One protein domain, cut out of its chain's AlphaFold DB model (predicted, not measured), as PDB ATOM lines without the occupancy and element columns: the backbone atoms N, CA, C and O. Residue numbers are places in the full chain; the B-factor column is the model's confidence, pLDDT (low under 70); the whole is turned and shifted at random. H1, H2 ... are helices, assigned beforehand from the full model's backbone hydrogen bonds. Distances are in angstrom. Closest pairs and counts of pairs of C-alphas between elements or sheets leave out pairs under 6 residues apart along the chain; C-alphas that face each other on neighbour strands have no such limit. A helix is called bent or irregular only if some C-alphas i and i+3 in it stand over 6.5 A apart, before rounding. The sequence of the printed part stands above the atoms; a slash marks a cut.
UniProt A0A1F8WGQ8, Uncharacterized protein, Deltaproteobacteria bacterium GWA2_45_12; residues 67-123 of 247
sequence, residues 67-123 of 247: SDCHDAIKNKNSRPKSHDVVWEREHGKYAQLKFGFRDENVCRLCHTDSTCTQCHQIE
ATOM      1  N   SER A  67     321.344  16.241  24.647       78.81
ATOM      2  CA  SER A  67     320.673  17.025  23.608       78.81
ATOM      3  C   SER A  67     319.776  16.201  22.694       78.81
ATOM      4  O   SER A  67     318.887  16.772  22.078       78.81
ATOM      5  N   ASP A  68     319.974  14.891  22.581       80.81
ATOM      6  CA  ASP A  68     319.149  14.046  21.713       80.81
ATOM      7  C   ASP A  68     317.724  13.907  22.279       80.81
ATOM      8  O   ASP A  68     316.762  13.732  21.531       80.81
ATOM      9  N   CYS A  69     317.582  14.103  23.594       77.31
ATOM     10  CA  CYS A  69     316.351  13.887  24.351       77.31
ATOM     11  C   CYS A  69     315.799  15.185  24.960       77.31
ATOM     12  O   CYS A  69     314.586  15.399  24.993       77.31
ATOM     13  N   HIS A  70     316.677  16.105  25.363       75.38
ATOM     14  CA  HIS A  70     316.304  17.377  25.972       75.38
ATOM     15  C   HIS A  70     316.503  18.542  24.995       75.38
ATOM     16  O   HIS A  70     317.585  19.114  24.872       75.38
ATOM     17  N   ASP A  71     315.421  18.960  24.333       75.19
ATOM     18  CA  ASP A  71     315.467  20.081  23.383       75.19
ATOM     19  C   ASP A  71     315.927  21.397  24.041       75.19
ATOM     20  O   ASP A  71     316.592  22.211  23.402       75.19
ATOM     21  N   ALA A  72     315.647  21.579  25.338       69.69
ATOM     22  CA  ALA A  72     316.012  22.777  26.095       69.69
ATOM     23  C   ALA A  72     317.530  23.017  26.199       69.69
ATOM     24  O   ALA A  72     317.945  24.163  26.336       69.69
ATOM     25  N   ILE A  73     318.359  21.971  26.108       73.69
ATOM     26  CA  ILE A  73     319.828  22.093  26.195       73.69
ATOM     27  C   ILE A  73     320.519  22.071  24.826       73.69
ATOM     28  O   ILE A  73     321.734  22.253  24.753       73.69
ATOM     29  N   LYS A  74     319.771  21.890  23.723       75.88
ATOM     30  CA  LYS A  74     320.318  22.016  22.358       75.88
ATOM     31  C   LYS A  74     320.828  23.427  22.087       75.88
ATOM     32  O   LYS A  74     321.823  23.601  21.391       75.88
ATOM     33  N   ASN A  75     320.148  24.429  22.638       78.06
ATOM     34  CA  ASN A  75     320.540  25.823  22.515       78.06
ATOM     35  C   ASN A  75     321.058  26.351  23.856       78.06
ATOM     36  O   ASN A  75     320.285  26.849  24.671       78.06
ATOM     37  N   LYS A  76     322.382  26.300  24.048       72.38
ATOM     38  CA  LYS A  76     323.056  26.810  25.256       72.38
ATOM     39  C   LYS A  76     322.886  28.320  25.481       72.38
ATOM     40  O   LYS A  76     323.129  28.790  26.585       72.38
ATOM     41  N   ASN A  77     322.444  29.063  24.465       73.12
ATOM     42  CA  ASN A  77     322.217  30.507  24.549       73.12
ATOM     43  C   ASN A  77     320.762  30.861  24.904       73.12
ATOM     44  O   ASN A  77     320.444  32.035  25.075       73.12
ATOM     45  N   SER A  78     319.863  29.876  24.996       76.06
ATOM     46  CA  SER A  78     318.476  30.104  25.398       76.06
ATOM     47  C   SER A  78     318.316  29.872  26.892       76.06
ATOM     48  O   SER A  78     318.524  28.762  27.378       76.06
ATOM     49  N   ARG A  79     317.864  30.899  27.615       77.44
ATOM     50  CA  ARG A  79     317.516  30.784  29.034       77.44
ATOM     51  C   ARG A  79     316.443  29.693  29.233       77.44
ATOM     52  O   ARG A  79     315.379  29.796  28.612       77.44
ATOM     53  N   PRO A  80     316.668  28.671  30.083       76.81
ATOM     54  CA  PRO A  80     315.640  27.687  30.412       76.81
ATOM     55  C   PRO A  80     314.421  28.342  31.068       76.81
ATOM     56  O   PRO A  80     314.563  29.305  31.819       76.81
ATOM     57  N   LYS A  81     313.221  27.785  30.860       75.88
ATOM     58  CA  LYS A  81     311.989  28.279  31.515       75.88
ATOM     59  C   LYS A  81     312.073  28.273  33.044       75.88
ATOM     60  O   LYS A  81     311.405  29.076  33.675       75.88
ATOM     61  N   SER A  82     312.891  27.388  33.610       73.50
ATOM     62  CA  SER A  82     313.134  27.302  35.047       73.50
ATOM     63  C   SER A  82     313.946  28.469  35.610       73.50
ATOM     64  O   SER A  82     313.959  28.618  36.817       73.50
ATOM     65  N   HIS A  83     314.621  29.287  34.790       82.56
ATOM     66  CA  HIS A  83     315.344  30.480  35.256       82.56
ATOM     67  C   HIS A  83     314.379  31.663  35.407       82.56
ATOM     68  O   HIS A  83     314.432  32.646  34.660       82.56
ATOM     69  N   ASP A  84     313.443  31.512  36.335       84.06
ATOM     70  CA  ASP A  84     312.513  32.544  36.765       84.06
ATOM     71  C   ASP A  84     312.974  33.196  38.086       84.06
ATOM     72  O   ASP A  84     314.061  32.931  38.602       84.06
ATOM     73  N   VAL A  85     312.124  34.054  38.650       85.12
ATOM     74  CA  VAL A  85     312.386  34.749  39.924       85.12
ATOM     75  C   VAL A  85     312.535  33.801  41.119       85.12
ATOM     76  O   VAL A  85     313.134  34.158  42.133       85.12
ATOM     77  N   VAL A  86     311.972  32.592  41.043       85.00
ATOM     78  CA  VAL A  86     312.133  31.581  42.092       85.00
ATOM     79  C   VAL A  86     313.525  30.979  41.987       85.00
ATOM     80  O   VAL A  86     314.205  30.846  43.003       85.00
ATOM     81  N   TRP A  87     313.986  30.680  40.773       86.12
ATOM     82  CA  TRP A  87     315.353  30.220  40.552       86.12
ATOM     83  C   TRP A  87     316.392  31.230  41.029       86.12
ATOM     84  O   TRP A  87     317.318  30.830  41.727       86.12
ATOM     85  N   GLU A  88     316.225  32.528  40.768       84.25
ATOM     86  CA  GLU A  88     317.177  33.548  41.240       84.25
ATOM     87  C   GLU A  88     317.411  33.456  42.757       84.25
ATOM     88  O   GLU A  88     318.554  33.485  43.210       84.25
ATOM     89  N   ARG A  89     316.349  33.220  43.537       83.38
ATOM     90  CA  ARG A  89     316.428  33.071  44.996       83.38
ATOM     91  C   ARG A  89     316.970  31.713  45.452       83.38
ATOM     92  O   ARG A  89     317.623  31.631  46.488       83.38
ATOM     93  N   GLU A  90     316.672  30.642  44.724       83.19
ATOM     94  CA  GLU A  90     316.856  29.270  45.212       83.19
ATOM     95  C   GLU A  90     317.985  28.504  44.504       83.19
ATOM     96  O   GLU A  90     318.321  27.394  44.919       83.19
ATOM     97  N   HIS A  91     318.612  29.068  43.466       85.94
ATOM     98  CA  HIS A  91     319.566  28.335  42.627       85.94
ATOM     99  C   HIS A  91     320.790  27.811  43.381       85.94
ATOM    100  O   HIS A  91     321.334  26.770  43.015       85.94
ATOM    101  N   GLY A  92     321.187  28.478  44.470       82.31
ATOM    102  CA  GLY A  92     322.254  28.006  45.352       82.31
ATOM    103  C   GLY A  92     321.970  26.623  45.945       82.31
ATOM    104  O   GLY A  92     322.900  25.841  46.128       82.31
ATOM    105  N   LYS A  93     320.693  26.273  46.165       78.12
ATOM    106  CA  LYS A  93     320.297  24.924  46.587       78.12
ATOM    107  C   LYS A  93     320.593  23.925  45.477       78.12
ATOM    108  O   LYS A  93     321.245  22.925  45.738       78.12
ATOM    109  N   TYR A  94     320.213  24.217  44.232       74.44
ATOM    110  CA  TYR A  94     320.485  23.330  43.094       74.44
ATOM    111  C   TYR A  94     321.980  23.175  42.799       74.44
ATOM    112  O   TYR A  94     322.403  22.096  42.409       74.44
ATOM    113  N   ALA A  95     322.789  24.209  43.041       75.38
ATOM    114  CA  ALA A  95     324.237  24.138  42.849       75.38
ATOM    115  C   ALA A  95     324.937  23.165  43.817       75.38
ATOM    116  O   ALA A  95     326.001  22.636  43.496       75.38
ATOM    117  N   GLN A  96     324.355  22.943  45.000       68.56
ATOM    118  CA  GLN A  96     324.860  21.997  46.003       68.56
ATOM    119  C   GLN A  96     324.378  20.569  45.754       68.56
ATOM    120  O   GLN A  96     324.973  19.609  46.247       68.56
ATOM    121  N   LEU A  97     323.294  20.428  44.998       62.81
ATOM    122  CA  LEU A  97     322.723  19.142  44.677       62.81
ATOM    123  C   LEU A  97     323.499  18.531  43.509       62.81
ATOM    124  O   LEU A  97     323.500  19.049  42.392       62.81
ATOM    125  N   LYS A  98     324.146  17.391  43.756       59.66
ATOM    126  CA  LYS A  98     324.827  16.579  42.736       59.66
ATOM    127  C   LYS A  98     323.825  15.805  41.861       59.66
ATOM    128  O   LYS A  98     323.981  14.615  41.642       59.66
ATOM    129  N   PHE A  99     322.766  16.465  41.393       57.78
ATOM    130  CA  PHE A  99     321.725  15.859  40.548       57.78
ATOM    131  C   PHE A  99     322.059  15.889  39.047       57.78
ATOM    132  O   PHE A  99     321.175  15.700  38.214       57.78
ATOM    133  N   GLY A 100     323.304  16.179  38.664       54.94
ATOM    134  CA  GLY A 100     323.736  16.035  37.277       54.94
ATOM    135  C   GLY A 100     324.212  14.620  36.962       54.94
ATOM    136  O   GLY A 100     324.587  13.839  37.835       54.94
ATOM    137  N   PHE A 101     324.233  14.307  35.667       50.88
ATOM    138  CA  PHE A 101     324.883  13.111  35.142       50.88
ATOM    139  C   PHE A 101     326.330  13.044  35.661       50.88
ATOM    140  O   PHE A 101     327.086  13.996  35.487       50.88
ATOM    141  N   ARG A 102     326.705  11.917  36.286       54.56
ATOM    142  CA  ARG A 102     328.045  11.662  36.863       54.56
ATOM    143  C   ARG A 102     328.450  12.585  38.024       54.56
ATOM    144  O   ARG A 102     329.605  12.993  38.091       54.56
ATOM    145  N   ASP A 103     327.527  12.900  38.936       57.50
ATOM    146  CA  ASP A 103     327.789  13.744  40.119       57.50
ATOM    147  C   ASP A 103     328.185  15.198  39.791       57.50
ATOM    148  O   ASP A 103     328.710  15.926  40.641       57.50
ATOM    149  N   GLU A 104     327.941  15.645  38.558       63.81
ATOM    150  CA  GLU A 104     328.249  17.004  38.131       63.81
ATOM    151  C   GLU A 104     327.132  17.981  38.532       63.81
ATOM    152  O   GLU A 104     325.960  17.632  38.656       63.81
ATOM    153  N   ASN A 105     327.486  19.247  38.745       74.00
ATOM    154  CA  ASN A 105     326.499  20.304  38.953       74.00
ATOM    155  C   ASN A 105     325.770  20.571  37.621       74.00
ATOM    156  O   ASN A 105     326.423  20.914  36.635       74.00
ATOM    157  N   VAL A 106     324.434  20.474  37.596       75.25
ATOM    158  CA  VAL A 106     323.611  20.718  36.392       75.25
ATOM    159  C   VAL A 106     323.939  22.039  35.696       75.25
ATOM    160  O   VAL A 106     323.924  22.113  34.467       75.25
ATOM    161  N   CYS A 107     324.282  23.086  36.447       80.88
ATOM    162  CA  CYS A 107     324.621  24.385  35.885       80.88
ATOM    163  C   CYS A 107     325.763  24.273  34.861       80.88
ATOM    164  O   CYS A 107     325.763  25.007  33.874       80.88
ATOM    165  N   ARG A 108     326.682  23.309  35.031       81.12
ATOM    166  CA  ARG A 108     327.831  23.074  34.143       81.12
ATOM    167  C   ARG A 108     327.472  22.515  32.765       81.12
ATOM    168  O   ARG A 108     328.304  22.543  31.863       81.12
ATOM    169  N   LEU A 109     326.229  22.071  32.558       78.31
ATOM    170  CA  LEU A 109     325.748  21.666  31.231       78.31
ATOM    171  C   LEU A 109     325.751  22.847  30.245       78.31
ATOM    172  O   LEU A 109     326.065  22.683  29.058       78.31
ATOM    173  N   CYS A 110     325.424  24.040  30.750       81.25
ATOM    174  CA  CYS A 110     325.293  25.263  29.957       81.25
ATOM    175  C   CYS A 110     326.309  26.347  30.343       81.25
ATOM    176  O   CYS A 110     326.695  27.137  29.486       81.25
ATOM    177  N   HIS A 111     326.755  26.378  31.597       86.00
ATOM    178  CA  HIS A 111     327.611  27.427  32.144       86.00
ATOM    179  C   HIS A 111     328.998  26.906  32.515       86.00
ATOM    180  O   HIS A 111     329.220  25.712  32.686       86.00
ATOM    181  N   THR A 112     329.942  27.826  32.673       88.00
ATOM    182  CA  THR A 112     331.240  27.533  33.298       88.00
ATOM    183  C   THR A 112     331.275  28.157  34.690       88.00
ATOM    184  O   THR A 112     330.458  29.027  34.990       88.00
ATOM    185  N   ASP A 113     332.246  27.782  35.525       86.00
ATOM    186  CA  ASP A 113     332.411  28.408  36.847       86.00
ATOM    187  C   ASP A 113     332.566  29.937  36.744       86.00
ATOM    188  O   ASP A 113     332.050  30.672  37.583       86.00
ATOM    189  N   SER A 114     333.179  30.430  35.658       89.94
ATOM    190  CA  SER A 114     333.314  31.869  35.405       89.94
ATOM    191  C   SER A 114     331.968  32.585  35.255       89.94
ATOM    192  O   SER A 114     331.852  33.737  35.656       89.94
ATOM    193  N   THR A 115     330.933  31.906  34.752       89.19
ATOM    194  CA  THR A 115     329.578  32.463  34.641       89.19
ATOM    195  C   THR A 115     328.970  32.696  36.023       89.19
ATOM    196  O   THR A 115     328.366  33.739  36.261       89.19
ATOM    197  N   CYS A 116     329.174  31.754  36.951       87.25
ATOM    198  CA  CYS A 116     328.748  31.898  38.341       87.25
ATOM    199  C   CYS A 116     329.466  33.084  38.987       87.25
ATOM    200  O   CYS A 116     328.819  33.962  39.549       87.25
ATOM    201  N   THR A 117     330.793  33.145  38.855       86.62
ATOM    202  CA  THR A 117     331.601  34.227  39.427       86.62
ATOM    203  C   THR A 117     331.211  35.593  38.872       86.62
ATOM    204  O   THR A 117     331.005  36.506  39.656       86.62
ATOM    205  N   GLN A 118     331.044  35.737  37.556       89.56
ATOM    206  CA  GLN A 118     330.688  37.018  36.933       89.56
ATOM    207  C   GLN A 118     329.339  37.553  37.418       89.56
ATOM    208  O   GLN A 118     329.222  38.743  37.687       89.56
ATOM    209  N   CYS A 119     328.333  36.683  37.553       88.12
ATOM    210  CA  CYS A 119     327.020  37.080  38.058       88.12
ATOM    211  C   CYS A 119     327.085  37.438  39.551       88.12
ATOM    212  O   CYS A 119     326.703  38.530  39.955       88.12
ATOM    213  N   HIS A 120     327.663  36.558  40.373       88.38
ATOM    214  CA  HIS A 120     327.760  36.772  41.824       88.38
ATOM    215  C   HIS A 120     328.725  37.902  42.218       88.38
ATOM    216  O   HIS A 120     328.728  38.315  43.370       88.38
ATOM    217  N   GLN A 121     329.539  38.407  41.289       89.62
ATOM    218  CA  GLN A 121     330.381  39.590  41.492       89.62
ATOM    219  C   GLN A 121     329.632  40.915  41.332       89.62
ATOM    220  O   GLN A 121     330.073  41.919  41.892       89.62
ATOM    221  N   ILE A 122     328.545  40.935  40.558       89.00
ATOM    222  CA  ILE A 122     327.747  42.144  40.307       89.00
ATOM    223  C   ILE A 122     326.440  42.156  41.101       89.00
ATOM    224  O   ILE A 122     325.920  43.230  41.390       89.00
ATOM    225  N   GLU A 123     325.934  40.980  41.474       87.81
ATOM    226  CA  GLU A 123     324.722  40.839  42.273       87.81
ATOM    227  C   GLU A 123     325.043  40.849  43.765       87.81
ATOM    228  O   GLU A 123     325.828  40.039  44.267       87.81
TER     229      GLU A 123
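This is residues 67 to 123 of the 247 residues of an uncharacterized protein of Deltaproteobacteria bacterium GWA2_45_12 (UniProt A0A1F8WGQ8). Two helices, H1 and H3, form the separate prongs of an open fork, with the first residues of H1 and the last of H3 standing free, while the four-residue H2 comes between them along the chain in the body of the domain. A long stretch with no named element, residues 67 to 84, runs from the far end of the domain to the beginning of H1. The printed part has 57 residues with three named helices, in the order H1, H2, H3, and no named strand. Its class is all helix, although under half of the residues, 26 of 57, are in named elements. The whole is only just compact, close to loose, with a radius of gyration of the C-alphas of 11.8 A and spans of 34 by 24 by 22 A.

After residues 67 to 84 comes H1, residues 85 to 96, and a short link of 9 residues joins it to H2, residues 106 to 109. H1 and H2 only just touch, with 3 pairs of C-alphas within 8 A, and H1 does so with residues 94 to 95 alone. Their closest C-alphas are those of Ala 95 and Cys 107, 7.0 A apart. A tight link of 3 residues joins H2 to H3, residues 113 to 122. H2 and H3 meet only through their link. H1 and H3 are apart. In H1, 4 of 8 O i to N i+4 pairs and 6 of 9 O i to N i+3 pairs are within hydrogen-bond range; in H3, 5 of 6 O i to N i+4 pairs are, and H2 is too short for such a pair.

H1 begins at C-alpha 85, (312.386, 34.749, 39.924), and ends at C-alpha 96, 18.8 A away. It is irregular: C-alphas 89 and 92 are 7.7 A apart. H2 measures 5.7 A from C-alpha 106 at (323.611, 20.718, 36.392) to C-alpha 109. H3 measures 14.9 A from C-alpha 113 to C-alpha 122 at (327.747, 42.144, 40.307).

The two C-alphas farthest apart are those of Asp 68 and Ile 122, at 34.8 A. Residues 84 to 90, of which 85 to 90 belong to H1, stand free, and so do residues 117 to 123, of which 117 to 122 belong to H3. The printed part has no cut, and neither link between named helices is long. The mean pLDDT of the printed part is 77.7, with low confidence, under 70, at residue 72 and residues 96 to 104.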